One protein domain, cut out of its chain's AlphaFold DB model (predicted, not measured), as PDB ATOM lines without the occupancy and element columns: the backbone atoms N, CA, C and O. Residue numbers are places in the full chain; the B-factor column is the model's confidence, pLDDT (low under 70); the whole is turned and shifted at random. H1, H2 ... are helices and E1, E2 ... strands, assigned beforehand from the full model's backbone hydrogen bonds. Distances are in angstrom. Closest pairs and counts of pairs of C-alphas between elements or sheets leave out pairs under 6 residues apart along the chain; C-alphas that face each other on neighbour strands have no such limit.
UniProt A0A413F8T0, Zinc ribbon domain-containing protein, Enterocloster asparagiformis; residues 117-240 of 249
ATOM      1  N   MET A 117      34.461  -4.839   8.702       95.69
ATOM      2  CA  MET A 117      35.804  -5.055   9.243       95.69
ATOM      3  C   MET A 117      36.310  -3.815   9.986       95.69
ATOM      4  O   MET A 117      36.854  -3.931  11.084       95.69
ATOM      5  N   ALA A 118      36.080  -2.628   9.422       97.38
ATOM      6  CA  ALA A 118      36.465  -1.371  10.051       97.38
ATOM      7  C   ALA A 118      35.731  -1.135  11.387       97.38
ATOM      8  O   ALA A 118      36.349  -0.775  12.390       97.38
ATOM      9  N   ALA A 119      34.420  -1.393  11.427       96.69
ATOM     10  CA  ALA A 119      33.624  -1.300  12.646       96.69
ATOM     11  C   ALA A 119      34.115  -2.288  13.715       96.69
ATOM     12  O   ALA A 119      34.286  -1.902  14.870       96.69
ATOM     13  N   ILE A 120      34.388  -3.544  13.337       95.00
ATOM     14  CA  ILE A 120      34.934  -4.561  14.250       95.00
ATOM     15  C   ILE A 120      36.243  -4.084  14.872       95.00
ATOM     16  O   ILE A 120      36.389  -4.154  16.091       95.00
ATOM     17  N   GLY A 121      37.172  -3.554  14.071       95.94
ATOM     18  CA  GLY A 121      38.439  -3.065  14.607       95.94
ATOM     19  C   GLY A 121      38.267  -1.913  15.595       95.94
ATOM     20  O   GLY A 121      38.886  -1.937  16.656       95.94
ATOM     21  N   TYR A 122      37.361  -0.966  15.327       96.75
ATOM     22  CA  TYR A 122      37.010   0.068  16.305       96.75
ATOM     23  C   TYR A 122      36.450  -0.522  17.609       96.75
ATOM     24  O   TYR A 122      36.877  -0.125  18.692       96.75
ATOM     25  N   MET A 123      35.518  -1.473  17.532       94.44
ATOM     26  CA  MET A 123      34.895  -2.069  18.720       94.44
ATOM     27  C   MET A 123      35.907  -2.837  19.574       94.44
ATOM     28  O   MET A 123      35.922  -2.683  20.796       94.44
ATOM     29  N   VAL A 124      36.797  -3.590  18.923       94.31
ATOM     30  CA  VAL A 124      37.915  -4.295  19.563       94.31
ATOM     31  C   VAL A 124      38.850  -3.310  20.278       94.31
ATOM     32  O   VAL A 124      39.178  -3.521  21.445       94.31
ATOM     33  N   LEU A 125      39.233  -2.210  19.620       95.44
ATOM     34  CA  LEU A 125      40.080  -1.166  20.210       95.44
ATOM     35  C   LEU A 125      39.400  -0.457  21.387       95.44
ATOM     36  O   LEU A 125      40.027  -0.233  22.422       95.44
ATOM     37  N   LYS A 126      38.114  -0.122  21.246       94.31
ATOM     38  CA  LYS A 126      37.325   0.545  22.285       94.31
ATOM     39  C   LYS A 126      37.219  -0.306  23.543       94.31
ATOM     40  O   LYS A 126      37.413   0.196  24.644       94.31
ATOM     41  N   GLN A 127      36.936  -1.595  23.390       91.81
ATOM     42  CA  GLN A 127      36.826  -2.505  24.525       91.81
ATOM     43  C   GLN A 127      38.164  -2.724  25.235       91.81
ATOM     44  O   GLN A 127      38.195  -2.811  26.459       91.81
ATOM     45  N   ALA A 128      39.265  -2.759  24.482       92.56
ATOM     46  CA  ALA A 128      40.611  -2.794  25.048       92.56
ATOM     47  C   ALA A 128      41.045  -1.455  25.681       92.56
ATOM     48  O   ALA A 128      42.117  -1.378  26.276       92.56
ATOM     49  N   GLY A 129      40.221  -0.404  25.586       94.06
ATOM     50  CA  GLY A 129      40.465   0.893  26.213       94.06
ATOM     51  C   GLY A 129      41.415   1.809  25.442       94.06
ATOM     52  O   GLY A 129      41.869   2.801  26.007       94.06
ATOM     53  N   TYR A 130      41.713   1.511  24.171       95.00
ATOM     54  CA  TYR A 130      42.581   2.359  23.344       95.00
ATOM     55  C   TYR A 130      41.896   3.641  22.874       95.00
ATOM     56  O   TYR A 130      42.572   4.637  22.649       95.00
ATOM     57  N   VAL A 131      40.569   3.614  22.716       96.44
ATOM     58  CA  VAL A 131      39.768   4.753  22.249       96.44
ATOM     59  C   VAL A 131      38.419   4.794  22.945       96.44
ATOM     60  O   VAL A 131      37.885   3.765  23.357       96.44
ATOM     61  N   ASN A 132      37.823   5.981  23.027       94.50
ATOM     62  CA  ASN A 132      36.476   6.174  23.564       94.50
ATOM     63  C   ASN A 132      35.455   6.469  22.457       94.50
ATOM     64  O   ASN A 132      34.276   6.112  22.567       94.50
ATOM     65  N   ASN A 133      35.919   7.111  21.388       93.25
ATOM     66  CA  ASN A 133      35.144   7.589  20.258       93.25
ATOM     67  C   ASN A 133      35.792   7.129  18.943       93.25
ATOM     68  O   ASN A 133      37.012   7.163  18.791       93.25
ATOM     69  N   ARG A 134      34.965   6.762  17.955       94.25
ATOM     70  CA  ARG A 134      35.398   6.452  16.588       94.25
ATOM     71  C   ARG A 134      36.282   7.553  16.023       94.25
ATOM     72  O   ARG A 134      37.211   7.264  15.279       94.25
ATOM     73  N   LEU A 135      36.000   8.814  16.374       94.94
ATOM     74  CA  LEU A 135      36.730   9.977  15.869       94.94
ATOM     75  C   LEU A 135      38.226  10.017  16.188       94.94
ATOM     76  O   LEU A 135      38.942  10.783  15.551       94.94
ATOM     77  N   GLU A 136      38.689   9.185  17.113       96.88
ATOM     78  CA  GLU A 136      40.105   9.038  17.449       96.88
ATOM     79  C   GLU A 136      40.873   8.190  16.415       96.88
ATOM     80  O   GLU A 136      42.099   8.266  16.346       96.88
ATOM     81  N   LEU A 137      40.170   7.408  15.584       97.38
ATOM     82  CA  LEU A 137      40.787   6.608  14.528       97.38
ATOM     83  C   LEU A 137      41.006   7.447  13.272       97.38
ATOM     84  O   LEU A 137      40.104   8.108  12.756       97.38
ATOM     85  N   THR A 138      42.209   7.332  12.727       97.00
ATOM     86  CA  THR A 138      42.625   7.930  11.455       97.00
ATOM     87  C   THR A 138      43.213   6.857  10.539       97.00
ATOM     88  O   THR A 138      43.525   5.754  10.990       97.00
ATOM     89  N   ASP A 139      43.317   7.149   9.239       96.38
ATOM     90  CA  ASP A 139      43.902   6.254   8.228       96.38
ATOM     91  C   ASP A 139      43.367   4.811   8.268       96.38
ATOM     92  O   ASP A 139      44.114   3.840   8.137       96.38
ATOM     93  N   ILE A 140      42.052   4.664   8.459       98.25
ATOM     94  CA  ILE A 140      41.403   3.356   8.548       98.25
ATOM     95  C   ILE A 140      41.464   2.657   7.189       98.25
ATOM     96  O   ILE A 140      40.950   3.148   6.181       98.25
ATOM     97  N   LYS A 141      42.078   1.476   7.172       98.06
ATOM     98  CA  LYS A 141      42.202   0.618   5.993       98.06
ATOM     99  C   LYS A 141      41.941  -0.825   6.386       98.06
ATOM    100  O   LYS A 141      42.225  -1.240   7.506       98.06
ATOM    101  N   VAL A 142      41.407  -1.606   5.457       97.69
ATOM    102  CA  VAL A 142      40.986  -2.982   5.722       97.69
ATOM    103  C   VAL A 142      41.442  -3.942   4.634       97.69
ATOM    104  O   VAL A 142      41.626  -3.571   3.475       97.69
ATOM    105  N   ASN A 143      41.597  -5.198   5.027       95.25
ATOM    106  CA  ASN A 143      41.676  -6.358   4.162       95.25
ATOM    107  C   ASN A 143      40.642  -7.369   4.670       95.25
ATOM    108  O   ASN A 143      40.819  -7.980   5.726       95.25
ATOM    109  N   VAL A 144      39.542  -7.504   3.930       92.94
ATOM    110  CA  VAL A 144      38.411  -8.361   4.312       92.94
ATOM    111  C   VAL A 144      38.807  -9.838   4.284       92.94
ATOM    112  O   VAL A 144      38.502 -10.563   5.227       92.94
ATOM    113  N   GLU A 145      39.541 -10.269   3.254       90.69
ATOM    114  CA  GLU A 145      39.982 -11.661   3.087       90.69
ATOM    115  C   GLU A 145      40.858 -12.119   4.260       90.69
ATOM    116  O   GLU A 145      40.670 -13.200   4.813       90.69
ATOM    117  N   GLN A 146      41.781 -11.259   4.698       90.38
ATOM    118  CA  GLN A 146      42.665 -11.519   5.835       90.38
ATOM    119  C   GLN A 146      42.023 -11.187   7.192       90.38
ATOM    120  O   GLN A 146      42.679 -11.355   8.220       90.38
ATOM    121  N   ARG A 147      40.771 -10.696   7.216       91.75
ATOM    122  CA  ARG A 147      40.095 -10.149   8.409       91.75
ATOM    123  C   ARG A 147      41.019  -9.237   9.215       91.75
ATOM    124  O   ARG A 147      41.227  -9.431  10.415       91.75
ATOM    125  N   LYS A 148      41.625  -8.287   8.507       94.44
ATOM    126  CA  LYS A 148      42.641  -7.376   9.022       94.44
ATOM    127  C   LYS A 148      42.185  -5.935   8.841       94.44
ATOM    128  O   LYS A 148      41.675  -5.561   7.787       94.44
ATOM    129  N   MET A 149      42.418  -5.120   9.855       97.12
ATOM    130  CA  MET A 149      42.294  -3.672   9.804       97.12
ATOM    131  C   MET A 149      43.607  -3.043  10.256       97.12
ATOM    132  O   MET A 149      44.232  -3.519  11.198       97.12
ATOM    133  N   THR A 150      43.992  -1.959   9.600       98.06
ATOM    134  CA  THR A 150      45.050  -1.051  10.042       98.06
ATOM    135  C   THR A 150      44.441   0.322  10.286       98.06
ATOM    136  O   THR A 150      43.587   0.764   9.516       98.06
ATOM    137  N   CYS A 151      44.880   1.016  11.324       98.19
ATOM    138  CA  CYS A 151      44.517   2.411  11.567       98.19
ATOM    139  C   CYS A 151      45.619   3.121  12.349       98.19
ATOM    140  O   CYS A 151      46.593   2.500  12.779       98.19
ATOM    141  N   ARG A 152      45.439   4.421  12.572       97.62
ATOM    142  CA  ARG A 152      46.278   5.218  13.461       97.62
ATOM    143  C   ARG A 152      45.465   5.853  14.580       97.62
ATOM    144  O   ARG A 152      44.364   6.344  14.339       97.62
ATOM    145  N   ILE A 153      46.046   5.875  15.776       97.19
ATOM    146  CA  ILE A 153      45.550   6.596  16.956       97.19
ATOM    147  C   ILE A 153      46.707   7.466  17.441       97.19
ATOM    148  O   ILE A 153      47.799   6.951  17.678       97.19
ATOM    149  N   ASP A 154      46.513   8.785  17.501       93.56
ATOM    150  CA  ASP A 154      47.562   9.760  17.850       93.56
ATOM    151  C   ASP A 154      48.885   9.563  17.077       93.56
ATOM    152  O   ASP A 154      49.988   9.739  17.593       93.56
ATOM    153  N   GLY A 155      48.778   9.161  15.805       91.38
ATOM    154  CA  GLY A 155      49.917   8.895  14.921       91.38
ATOM    155  C   GLY A 155      50.580   7.523  15.098       91.38
ATOM    156  O   GLY A 155      51.365   7.132  14.233       91.38
ATOM    157  N   ILE A 156      50.240   6.758  16.138       93.81
ATOM    158  CA  ILE A 156      50.719   5.385  16.352       93.81
ATOM    159  C   ILE A 156      49.901   4.415  15.500       93.81
ATOM    160  O   ILE A 156      48.678   4.517  15.446       93.81
ATOM    161  N   GLY A 157      50.581   3.494  14.816       96.12
ATOM    162  CA  GLY A 157      49.946   2.476  13.980       96.12
ATOM    163  C   GLY A 157      49.383   1.320  14.802       96.12
ATOM    164  O   GLY A 157      50.023   0.850  15.741       96.12
ATOM    165  N   PHE A 158      48.204   0.842  14.420       96.94
ATOM    166  CA  PHE A 158      47.533  -0.304  15.025       96.94
ATOM    167  C   PHE A 158      47.115  -1.296  13.950       96.94
ATOM    168  O   PHE A 158      46.570  -0.897  12.918       96.94
ATOM    169  N   VAL A 159      47.319  -2.583  14.217       96.38
ATOM    170  CA  VAL A 159      46.769  -3.683  13.419       96.38
ATOM    171  C   VAL A 159      45.792  -4.476  14.271       96.38
ATOM    172  O   VAL A 159      46.109  -4.869  15.390       96.38
ATOM    173  N   ILE A 160      44.614  -4.738  13.717       95.81
ATOM    174  CA  ILE A 160      43.596  -5.600  14.300       95.81
ATOM    175  C   ILE A 160      43.402  -6.769  13.350       95.81
ATOM    176  O   ILE A 160      42.996  -6.567  12.207       95.81
ATOM    177  N   SER A 161      43.707  -7.990  13.787       93.12
ATOM    178  CA  SER A 161      43.550  -9.174  12.936       93.12
ATOM    179  C   SER A 161      43.351 -10.458  13.735       93.12
ATOM    180  O   SER A 161      43.628 -10.492  14.926       93.12
ATOM    181  N   ARG A 162      42.870 -11.533  13.101       87.31
ATOM    182  CA  ARG A 162      42.672 -12.829  13.786       87.31
ATOM    183  C   ARG A 162      43.955 -13.638  13.992       87.31
ATOM    184  O   ARG A 162      43.926 -14.665  14.665       87.31
ATOM    185  N   GLN A 163      45.063 -13.221  13.387       83.44
ATOM    186  CA  GLN A 163      46.367 -13.858  13.554       83.44
ATOM    187  C   GLN A 163      47.257 -12.928  14.372       83.44
ATOM    188  O   GLN A 163      47.317 -11.732  14.096       83.44
ATOM    189  N   SER A 164      47.954 -13.460  15.375       78.62
ATOM    190  CA  SER A 164      48.979 -12.658  16.037       78.62
ATOM    191  C   SER A 164      50.108 -12.405  15.050       78.62
ATOM    192  O   SER A 164      50.609 -13.338  14.425       78.62
ATOM    193  N   LEU A 165      50.531 -11.151  14.949       76.38
ATOM    194  CA  LEU A 165      51.892 -10.848  14.533       76.38
ATOM    195  C   LEU A 165      52.764 -11.207  15.745       76.38
ATOM    196  O   LEU A 165      52.394 -10.857  16.867       76.38
ATOM    197  N   ASP A 166      53.804 -12.022  15.566       68.94
ATOM    198  CA  ASP A 166      54.634 -12.521  16.675       68.94
ATOM    199  C   ASP A 166      55.091 -11.369  17.588       68.94
ATOM    200  O   ASP A 166      55.413 -10.289  17.101       68.94
ATOM    201  N   ASP A 167      55.130 -11.569  18.909       60.00
ATOM    202  CA  ASP A 167      55.579 -10.516  19.827       60.00
ATOM    203  C   ASP A 167      57.051 -10.169  19.565       60.00
ATOM    204  O   ASP A 167      57.948 -11.002  19.723       60.00
ATOM    205  N   ALA A 168      57.306  -8.914  19.197       64.19
ATOM    206  CA  ALA A 168      58.648  -8.367  19.046       64.19
ATOM    207  C   ALA A 168      58.770  -7.041  19.803       64.19
ATOM    208  O   ALA A 168      57.788  -6.319  19.977       64.19
ATOM    209  N   ASP A 169      59.998  -6.664  20.174       62.50
ATOM    210  CA  ASP A 169      60.334  -5.427  20.912       62.50
ATOM    211  C   ASP A 169      59.826  -4.118  20.264       62.50
ATOM    212  O   ASP A 169      59.913  -3.036  20.861       62.50
ATOM    213  N   TYR A 170      59.334  -4.205  19.029       68.25
ATOM    214  CA  TYR A 170      58.869  -3.097  18.202       68.25
ATOM    215  C   TYR A 170      57.357  -3.111  17.949       68.25
ATOM    216  O   TYR A 170      56.866  -2.160  17.346       68.25
ATOM    217  N   HIS A 171      56.628  -4.150  18.365       73.50
ATOM    218  CA  HIS A 171      55.182  -4.248  18.165       73.50
ATOM    219  C   HIS A 171      54.531  -5.238  19.152       73.50
ATOM    220  O   HIS A 171      54.296  -6.398  18.804       73.50
ATOM    221  N   PRO A 172      54.249  -4.825  20.401       76.44
ATOM    222  CA  PRO A 172      53.490  -5.667  21.321       76.44
ATOM    223  C   PRO A 172      52.124  -6.049  20.732       76.44
ATOM    224  O   PRO A 172      51.407  -5.198  20.196       76.44
ATOM    225  N   SER A 173      51.762  -7.326  20.853       81.31
ATOM    226  CA  SER A 173      50.482  -7.874  20.414       81.31
ATOM    227  C   SER A 173      49.694  -8.385  21.618       81.31
ATOM    228  O   SER A 173      50.172  -9.204  22.399       81.31
ATOM    229  N   ILE A 174      48.456  -7.920  21.782       83.75
ATOM    230  CA  ILE A 174      47.557  -8.417  22.826       83.75
ATOM    231  C   ILE A 174      46.370  -9.139  22.204       83.75
ATOM    232  O   ILE A 174      45.794  -8.687  21.214       83.75
ATOM    233  N   LYS A 175      45.971 -10.265  22.798       83.00
ATOM    234  CA  LYS A 175      44.722 -10.928  22.423       83.00
ATOM    235  C   LYS A 175      43.553 -10.136  23.009       83.00
ATOM    236  O   LYS A 175      43.513  -9.904  24.215       83.00
ATOM    237  N   SER A 176      42.610  -9.738  22.164       80.44
ATOM    238  CA  SER A 176      41.354  -9.138  22.596       80.44
ATOM    239  C   SER A 176      40.510 -10.164  23.349       80.44
ATOM    240  O   SER A 176      40.495 -11.351  23.017       80.44
ATOM    241  N   GLU A 177      39.756  -9.692  24.339       75.25
ATOM    242  CA  GLU A 177      38.722 -10.492  25.002       75.25
ATOM    243  C   GLU A 177      37.549 -10.817  24.062       75.25
ATOM    244  O   GLU A 177      36.747 -11.706  24.350       75.25
ATOM    245  N   THR A 178      37.476 -10.128  22.922       65.69
ATOM    246  CA  THR A 178      36.390 -10.221  21.954       65.69
ATOM    247  C   THR A 178      36.831 -10.942  20.684       65.69
ATOM    248  O   THR A 178      37.636 -10.452  19.893       65.69
ATOM    249  N   ASP A 179      36.251 -12.131  20.503       67.19
ATOM    250  CA  ASP A 179      36.126 -12.866  19.237       67.19
ATOM    251  C   ASP A 179      37.438 -13.222  18.500       67.19
ATOM    252  O   ASP A 179      37.531 -13.198  17.271       67.19
ATOM    253  N   ASP A 180      38.469 -13.607  19.264       79.75
ATOM    254  CA  ASP A 180      39.772 -14.084  18.764       79.75
ATOM    255  C   ASP A 180      40.548 -13.079  17.884       79.75
ATOM    256  O   ASP A 180      41.378 -13.480  17.064       79.75
ATOM    257  N   TYR A 181      40.320 -11.774  18.045       90.12
ATOM    258  CA  TYR A 181      41.175 -10.754  17.432       90.12
ATOM    259  C   TYR A 181      42.404 -10.453  18.294       90.12
ATOM    260  O   TYR A 181      42.367 -10.522  19.520       90.12
ATOM    261  N   TYR A 182      43.490 -10.074  17.637       92.06
ATOM    262  CA  TYR A 182      44.709  -9.538  18.224       92.06
ATOM    263  C   TYR A 182      44.817  -8.059  17.874       92.06
ATOM    264  O   TYR A 182      44.472  -7.660  16.760       92.06
ATOM    265  N   ILE A 183      45.294  -7.268  18.829       94.12
ATOM    266  CA  ILE A 183      45.625  -5.856  18.665       94.12
ATOM    267  C   ILE A 183      47.142  -5.754  18.734       94.12
ATOM    268  O   ILE A 183      47.730  -6.029  19.777       94.12
ATOM    269  N   THR A 184      47.767  -5.353  17.636       93.62
ATOM    270  CA  THR A 184      49.203  -5.094  17.576       93.62
ATOM    271  C   THR A 184      49.434  -3.590  17.541       93.62
ATOM    272  O   THR A 184      49.025  -2.916  16.592       93.62
ATOM    273  N   GLU A 185      50.073  -3.064  18.583       93.19
ATOM    274  CA  GLU A 185      50.410  -1.647  18.721       93.19
ATOM    275  C   GLU A 185      51.845  -1.416  18.236       93.19
ATOM    276  O   GLU A 185      52.796  -1.957  18.794       93.19
ATOM    277  N   PHE A 186      52.036  -0.579  17.217       91.88
ATOM    278  CA  PHE A 186      53.359  -0.266  16.670       91.88
ATOM    279  C   PHE A 186      53.987   0.915  17.413       91.88
ATOM    280  O   PHE A 186      54.215   2.010  16.880       91.88
ATOM    281  N   LYS A 187      54.265   0.660  18.692       86.69
ATOM    282  CA  LYS A 187      54.959   1.562  19.604       86.69
ATOM    283  C   LYS A 187      56.201   0.877  20.147       86.69
ATOM    284  O   LYS A 187      56.141  -0.233  20.673       86.69
ATOM    285  N   ALA A 188      57.342   1.545  20.032       77.69
ATOM    286  CA  ALA A 188      58.593   0.992  20.525       77.69
ATOM    287  C   ALA A 188      58.625   0.930  22.060       77.69
ATOM    288  O   ALA A 188      58.302   1.907  22.738       77.69
ATOM    289  N   VAL A 189      59.114  -0.184  22.618       71.19
ATOM    290  CA  VAL A 189      59.476  -0.252  24.043       71.19
ATOM    291  C   VAL A 189      60.729   0.603  24.259       71.19
ATOM    292  O   VAL A 189      61.776   0.326  23.669       71.19
ATOM    293  N   PHE A 190      60.629   1.670  25.054       70.56
ATOM    294  CA  PHE A 190      61.739   2.597  25.309       70.56
ATOM    295  C   PHE A 190      62.704   2.058  26.375       70.56
ATOM    296  O   PHE A 190      62.290   1.391  27.320       70.56
ATOM    297  N   VAL A 191      63.996   2.375  26.242       65.00
ATOM    298  CA  VAL A 191      65.039   2.031  27.228       65.00
ATOM    299  C   VAL A 191      65.593   3.323  27.826       65.00
ATOM    300  O   VAL A 191      65.874   4.273  27.094       65.00
ATOM    301  N   GLU A 192      65.737   3.386  29.152       60.59
ATOM    302  CA  GLU A 192      66.078   4.630  29.849       60.59
ATOM    303  C   GLU A 192      67.588   4.923  29.994       60.59
ATOM    304  O   GLU A 192      68.379   4.066  30.388       60.59
ATOM    305  N   ASN A 193      67.890   6.218  29.808       68.75
ATOM    306  CA  ASN A 193      69.003   7.043  30.313       68.75
ATOM    307  C   ASN A 193      70.382   7.006  29.611       68.75
ATOM    308  O   ASN A 193      71.107   6.014  29.622       68.75
ATOM    309  N   GLY A 194      70.782   8.175  29.080       67.00
ATOM    310  CA  GLY A 194      72.059   8.448  28.410       67.00
ATOM    311  C   GLY A 194      71.994   9.669  27.471       67.00
ATOM    312  O   GLY A 194      70.919  10.172  27.162       67.00
ATOM    313  N   PHE A 195      73.149  10.149  26.987       78.31
ATOM    314  CA  PHE A 195      73.222  11.280  26.037       78.31
ATOM    315  C   PHE A 195      72.550  10.984  24.680       78.31
ATOM    316  O   PHE A 195      72.063  11.909  24.049       78.31
ATOM    317  N   LEU A 196      72.487   9.712  24.262       78.94
ATOM    318  CA  LEU A 196      71.920   9.276  22.972       78.94
ATOM    319  C   LEU A 196      70.494   8.708  23.077       78.94
ATOM    320  O   LEU A 196      70.004   8.061  22.152       78.94
ATOM    321  N   THR A 197      69.838   8.850  24.230       81.94
ATOM    322  CA  THR A 197      68.537   8.207  24.466       81.94
ATOM    323  C   THR A 197      67.452   8.747  23.536       81.94
ATOM    324  O   THR A 197      66.608   7.977  23.087       81.94
ATOM    325  N   SER A 198      67.480  10.041  23.206       81.31
ATOM    326  CA  SER A 198      66.482  10.640  22.316       81.31
ATOM    327  C   SER A 198      66.582  10.073  20.898       81.31
ATOM    328  O   SER A 198      65.574   9.643  20.339       81.31
ATOM    329  N   GLU A 199      67.795   9.992  20.352       86.25
ATOM    330  CA  GLU A 199      68.066   9.465  19.017       86.25
ATOM    331  C   GLU A 199      67.750   7.969  18.934       86.25
ATOM    332  O   GLU A 199      67.103   7.524  17.988       86.25
ATOM    333  N   LEU A 200      68.148   7.192  19.948       84.19
ATOM    334  CA  LEU A 200      67.841   5.762  20.016       84.19
ATOM    335  C   LEU A 200      66.331   5.511  20.077       84.19
ATOM    336  O   LEU A 200      65.830   4.640  19.368       84.19
ATOM    337  N   ASN A 201      65.594   6.283  20.878       83.62
ATOM    338  CA  ASN A 201      64.141   6.154  20.973       83.62
ATOM    339  C   ASN A 201      63.445   6.539  19.658       83.62
ATOM    340  O   ASN A 201      62.518   5.840  19.253       83.62
ATOM    341  N   SER A 202      63.926   7.578  18.959       85.25
ATOM    342  CA  SER A 202      63.428   7.941  17.622       85.25
ATOM    343  C   SER A 202      63.629   6.800  16.629       85.25
ATOM    344  O   SER A 202      62.670   6.364  16.005       85.25
ATOM    345  N   ILE A 203      64.842   6.243  16.546       87.75
ATOM    346  CA  ILE A 203      65.155   5.142  15.622       87.75
ATOM    347  C   ILE A 203      64.285   3.915  15.909       87.75
ATOM    348  O   ILE A 203      63.802   3.266  14.979       87.75
ATOM    349  N   ARG A 204      64.059   3.583  17.187       86.69
ATOM    350  CA  ARG A 204      63.185   2.460  17.559       86.69
ATOM    351  C   ARG A 204      61.740   2.714  17.129       86.69
ATOM    352  O   ARG A 204      61.106   1.800  16.605       86.69
ATOM    353  N   GLN A 205      61.232   3.934  17.310       89.69
ATOM    354  CA  GLN A 205      59.879   4.289  16.880       89.69
ATOM    355  C   GLN A 205      59.748   4.317  15.347       89.69
ATOM    356  O   GLN A 205      58.758   3.810  14.823       89.69
ATOM    357  N   ASP A 206      60.751   4.812  14.621       90.69
ATOM    358  CA  ASP A 206      60.793   4.785  13.151       90.69
ATOM    359  C   ASP A 206      60.824   3.348  12.617       90.69
ATOM    360  O   ASP A 206      60.137   3.009  11.650       90.69
ATOM    361  N   THR A 207      61.583   2.474  13.285       90.50
ATOM    362  CA  THR A 207      61.633   1.038  12.982       90.50
ATOM    363  C   THR A 207      60.261   0.397  13.184       90.50
ATOM    364  O   THR A 207      59.766  -0.293  12.297       90.50
ATOM    365  N   SER A 208      59.602   0.682  14.311       91.88
ATOM    366  CA  SER A 208      58.240   0.220  14.589       91.88
ATOM    367  C   SER A 208      57.236   0.708  13.533       91.88
ATOM    368  O   SER A 208      56.510  -0.093  12.947       91.88
ATOM    369  N   ASN A 209      57.263   1.997  13.178       92.62
ATOM    370  CA  ASN A 209      56.401   2.544  12.126       92.62
ATOM    371  C   ASN A 209      56.703   1.937  10.742       92.62
ATOM    372  O   ASN A 209      55.791   1.771   9.937       92.62
ATOM    373  N   THR A 210      57.952   1.558  10.462       93.00
ATOM    374  CA  THR A 210      58.308   0.850   9.222       93.00
ATOM    375  C   THR A 210      57.635  -0.521   9.153       93.00
ATOM    376  O   THR A 210      57.079  -0.867   8.112       93.00
ATOM    377  N   PHE A 211      57.616  -1.282  10.253       92.38
ATOM    378  CA  PHE A 211      56.871  -2.545  10.311       92.38
ATOM    379  C   PHE A 211      55.367  -2.334  10.112       92.38
ATOM    380  O   PHE A 211      54.750  -3.067   9.344       92.38
ATOM    381  N   PHE A 212      54.793  -1.288  10.712       94.88
ATOM    382  CA  PHE A 212      53.392  -0.935  10.477       94.88
ATOM    383  C   PHE A 212      53.105  -0.655   8.996       94.88
ATOM    384  O   PHE A 212      52.137  -1.166   8.441       94.88
ATOM    385  N   MET A 213      53.966   0.118   8.328       94.69
ATOM    386  CA  MET A 213      53.799   0.424   6.905       94.69
ATOM    387  C   MET A 213      53.840  -0.829   6.024       94.69
ATOM    388  O   MET A 213      53.162  -0.853   5.003       94.69
ATOM    389  N   ILE A 214      54.601  -1.864   6.403       93.56
ATOM    390  CA  ILE A 214      54.611  -3.156   5.698       93.56
ATOM    391  C   ILE A 214      53.247  -3.844   5.823       93.56
ATOM    392  O   ILE A 214      52.720  -4.322   4.820       93.56
ATOM    393  N   GLU A 215      52.653  -3.851   7.019       93.69
ATOM    394  CA  GLU A 215      51.306  -4.397   7.239       93.69
ATOM    395  C   GLU A 215      50.234  -3.622   6.460       93.69
ATOM    396  O   GLU A 215      49.301  -4.208   5.913       93.69
ATOM    397  N   GLU A 216      50.399  -2.304   6.342       94.12
ATOM    398  CA  GLU A 216      49.488  -1.425   5.608       94.12
ATOM    399  C   GLU A 216      49.490  -1.678   4.088       94.12
ATOM    400  O   GLU A 216      48.523  -1.349   3.402       94.12
ATOM    401  N   LEU A 217      50.531  -2.315   3.533       94.81
ATOM    402  CA  LEU A 217      50.572  -2.665   2.106       94.81
ATOM    403  C   LEU A 217      49.484  -3.670   1.710       94.81
ATOM    404  O   LEU A 217      49.109  -3.724   0.535       94.81
ATOM    405  N   SER A 218      48.989  -4.480   2.654       93.94
ATOM    406  CA  SER A 218      47.928  -5.451   2.376       93.94
ATOM    407  C   SER A 218      46.521  -4.899   2.603       93.94
ATOM    408  O   SER A 218      45.559  -5.596   2.278       93.94
ATOM    409  N   THR A 219      46.365  -3.674   3.114       95.94
ATOM    410  CA  THR A 219      45.064  -3.072   3.446       95.94
ATOM    411  C   THR A 219      44.727  -1.880   2.540       95.94
ATOM    412  O   THR A 219      45.593  -1.235   1.951       95.94
ATOM    413  N   LYS A 220      43.430  -1.579   2.381       95.88
ATOM    414  CA  LYS A 220      42.934  -0.458   1.558       95.88
ATOM    415  C   LYS A 220      41.829   0.322   2.270       95.88
ATOM    416  O   LYS A 220      41.009  -0.263   2.970       95.88
ATOM    417  N   GLY A 221      41.788   1.638   2.061       92.56
ATOM    418  CA  GLY A 221      40.800   2.538   2.682       92.56
ATOM    419  C   GLY A 221      39.674   3.004   1.753       92.56
ATOM    420  O   GLY A 221      38.700   3.585   2.211       92.56
ATOM    421  N   GLU A 222      39.765   2.741   0.445       93.75
ATOM    422  CA  GLU A 222      38.889   3.345  -0.580       93.75
ATOM    423  C   GLU A 222      37.390   3.082  -0.374       93.75
ATOM    424  O   GLU A 222      36.548   3.899  -0.766       93.75
ATOM    425  N   LEU A 223      37.051   1.951   0.245       93.44
ATOM    426  CA  LEU A 223      35.673   1.519   0.474       93.44
ATOM    427  C   LEU A 223      35.144   1.869   1.869       93.44
ATOM    428  O   LEU A 223      33.932   1.798   2.079       93.44
ATOM    429  N   VAL A 224      36.016   2.279   2.791       95.06
ATOM    430  CA  VAL A 224      35.644   2.624   4.166       95.06
ATOM    431  C   VAL A 224      34.933   3.981   4.181       95.06
ATOM    432  O   VAL A 224      35.368   4.932   3.527       95.06
ATOM    433  N   ARG A 225      33.790   4.056   4.858       94.06
ATOM    434  CA  ARG A 225      32.913   5.224   4.977       94.06
ATOM    435  C   ARG A 225      32.422   5.321   6.411       94.06
ATOM    436  O   ARG A 225      31.908   4.341   6.946       94.06
ATOM    437  N   ASP A 226      32.538   6.506   6.991       92.19
ATOM    438  CA  ASP A 226      32.160   6.745   8.382       92.19
ATOM    439  C   ASP A 226      30.684   6.406   8.616       92.19
ATOM    440  O   ASP A 226      30.361   5.720   9.579       92.19
ATOM    441  N   GLU A 227      29.797   6.772   7.688       91.81
ATOM    442  CA  GLU A 227      28.358   6.536   7.821       91.81
ATOM    443  C   GLU A 227      28.023   5.040   7.898       91.81
ATOM    444  O   GLU A 227      27.251   4.618   8.754       91.81
ATOM    445  N   LEU A 228      28.642   4.218   7.042       93.38
ATOM    446  CA  LEU A 228      28.421   2.767   7.040       93.38
ATOM    447  C   LEU A 228      29.058   2.086   8.250       93.38
ATOM    448  O   LEU A 228      28.511   1.109   8.758       93.38
ATOM    449  N   MET A 229      30.217   2.568   8.701       94.75
ATOM    450  CA  MET A 229      30.837   2.062   9.923       94.75
ATOM    451  C   MET A 229      29.935   2.292  11.134       94.75
ATOM    452  O   MET A 229      29.711   1.352  11.898       94.75
ATOM    453  N   GLU A 230      29.400   3.506  11.289       93.88
ATOM    454  CA  GLU A 230      28.538   3.859  12.423       93.88
ATOM    455  C   GLU A 230      27.271   3.000  12.466       93.88
ATOM    456  O   GLU A 230      26.902   2.521  13.532       93.88
ATOM    457  N   GLU A 231      26.669   2.662  11.322       93.31
ATOM    458  CA  GLU A 231      25.531   1.732  11.296       93.31
ATOM    459  C   GLU A 231      25.850   0.364  11.934       93.31
ATOM    460  O   GLU A 231      25.020  -0.213  12.643       93.31
ATOM    461  N   TYR A 232      27.044  -0.184  11.685       94.75
ATOM    462  CA  TYR A 232      27.469  -1.454  12.284       94.75
ATOM    463  C   TYR A 232      27.826  -1.305  13.763       94.75
ATOM    464  O   TYR A 232      27.542  -2.205  14.556       94.75
ATOM    465  N   ILE A 233      28.427  -0.176  14.135       94.38
ATOM    466  CA  ILE A 233      28.750   0.159  15.523       94.38
ATOM    467  C   ILE A 233      27.462   0.282  16.344       94.38
ATOM    468  O   ILE A 233      27.353  -0.329  17.407       94.38
ATOM    469  N   ASP A 234      26.467   1.006  15.840       94.00
ATOM    470  CA  ASP A 234      25.159   1.168  16.473       94.00
ATOM    471  C   ASP A 234      24.431  -0.174  16.592       94.00
ATOM    472  O   ASP A 234      23.849  -0.489  17.634       94.00
ATOM    473  N   SER A 235      24.501  -1.016  15.556       92.06
ATOM    474  CA  SER A 235      23.961  -2.379  15.610       92.06
ATOM    475  C   SER A 235      24.581  -3.191  16.753       92.06
ATOM    476  O   SER A 235      23.851  -3.840  17.507       92.06
ATOM    477  N   TYR A 236      25.905  -3.141  16.922       90.06
ATOM    478  CA  TYR A 236      26.589  -3.812  18.029       90.06
ATOM    479  C   TYR A 236      26.196  -3.233  19.387       90.06
ATOM    480  O   TYR A 236      25.923  -3.987  20.311       90.06
ATOM    481  N   GLN A 237      26.107  -1.909  19.526       89.75
ATOM    482  CA  GLN A 237      25.697  -1.290  20.793       89.75
ATOM    483  C   GLN A 237      24.294  -1.731  21.230       89.75
ATOM    484  O   GLN A 237      24.036  -1.869  22.426       89.75
ATOM    485  N   ASN A 238      23.404  -1.983  20.270       91.50
ATOM    486  CA  ASN A 238      22.040  -2.433  20.536       91.50
ATOM    487  C   ASN A 238      21.931  -3.940  20.818       91.50
ATOM    488  O   ASN A 238      21.050  -4.352  21.572       91.50
ATOM    489  N   THR A 239      22.777  -4.766  20.200       90.62
ATOM    490  CA  THR A 239      22.651  -6.239  20.233       90.62
ATOM    491  C   THR A 239      23.704  -6.934  21.092       90.62
ATOM    492  O   THR A 239      23.458  -8.024  21.598       90.62
ATOM    493  N   GLY A 240      24.868  -6.312  21.276       86.12
ATOM    494  CA  GLY A 240      26.066  -6.919  21.855       86.12
ATOM    495  C   GLY A 240      26.776  -7.910  20.926       86.12
ATOM    496  O   GLY A 240      27.735  -8.547  21.353       86.12
TER     497      GLY A 240
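Overview. This is residues 117 to 240 of the 249 residues of the protein "Zinc ribbon domain-containing protein" of Enterocloster asparagiformis (UniProt A0A413F8T0). A twisted five-stranded sheet is sandwiched between helices: H1 crosses one face and the final part of the long H2, residues 205 to 216, packs on the other. H3 packs on H1 beyond the sheet, while residues 197 to 204 of H2 reach past the sheet as an arm at the other end of the long axis. The 124 printed residues hold three named helices and five named strands, in the order H1 E1 E2 E3 E4 E5 H2 H3. The sheet, E1 - E2 - E3 - E5 - E4, is antiparallel throughout, and the class is mixed, helices and strands. The whole is compact, with a radius of gyration of the C-alphas of 15.3 A and spans of 53 by 26 by 25 A.

Arrangement. Start at H1, residues 117 to 127, and go on to E1 (137 to 143), E2 (148 to 153) and E3 (156 to 161), a meander, each strand the antiparallel neighbour of the one before. Look for N 138 and O 152, 2.9 A apart, between E1 and E2, and N 158 and O 151, 2.8 A, between E2 and E3. Next come E4, residues 173 to 175, and E5, residues 182 to 186, a hairpin with N 174 and O 183 at 2.9 A. E5 is also the antiparallel neighbour of E3, with N 184 and O 159 at 2.8 A. H1 is on the sheet at a height of 7.8 A, across the strands, at 65 degrees to E3 on the local plane; the closest C-alphas of H1 and E3 are those of Gly 121 and Ile 160, 5.8 A. H2, residues 197 to 216, is on the opposite face at a height of 9.1 A, slantwise to the strands; its closest C-alphas to E5 are those of Ser 208 and Phe 186, 5.3 A. H3, residues 226 to 239, is not on the sheet; with residues 229 to 233 alone it touches H1, closest at the C-alphas of Met 229 and Ala 119, 5.1 A, at a steep tilt of 55 degrees. In H1 and H2 every O i to N i+4 pair is within hydrogen-bond range, in H3 9 of 10.

Along the chain. Find C-alpha 117 at (35.804, -5.055, 9.243); from there H1 runs 15.5 A. E1, E2 and E3 measure 16.6, 16.3 and 16.6 A, E4 6.8 A and E5 12.8 A. H2 runs 28.5 A from C-alpha 197 at (68.537, 8.207, 24.466). H3, 20.0 A, ends at C-alpha 239 at (22.651, -6.239, 20.233).

Size, cuts and confidence. The C-alphas of Phe 195 and Thr 239 are the two farthest apart, 53.8 A. The printed part has no cut; the link from E3 to E4, 11 residues, is long. Look for pLDDT under 70 at residues 166 to 170, 178 to 179 and 191 to 194.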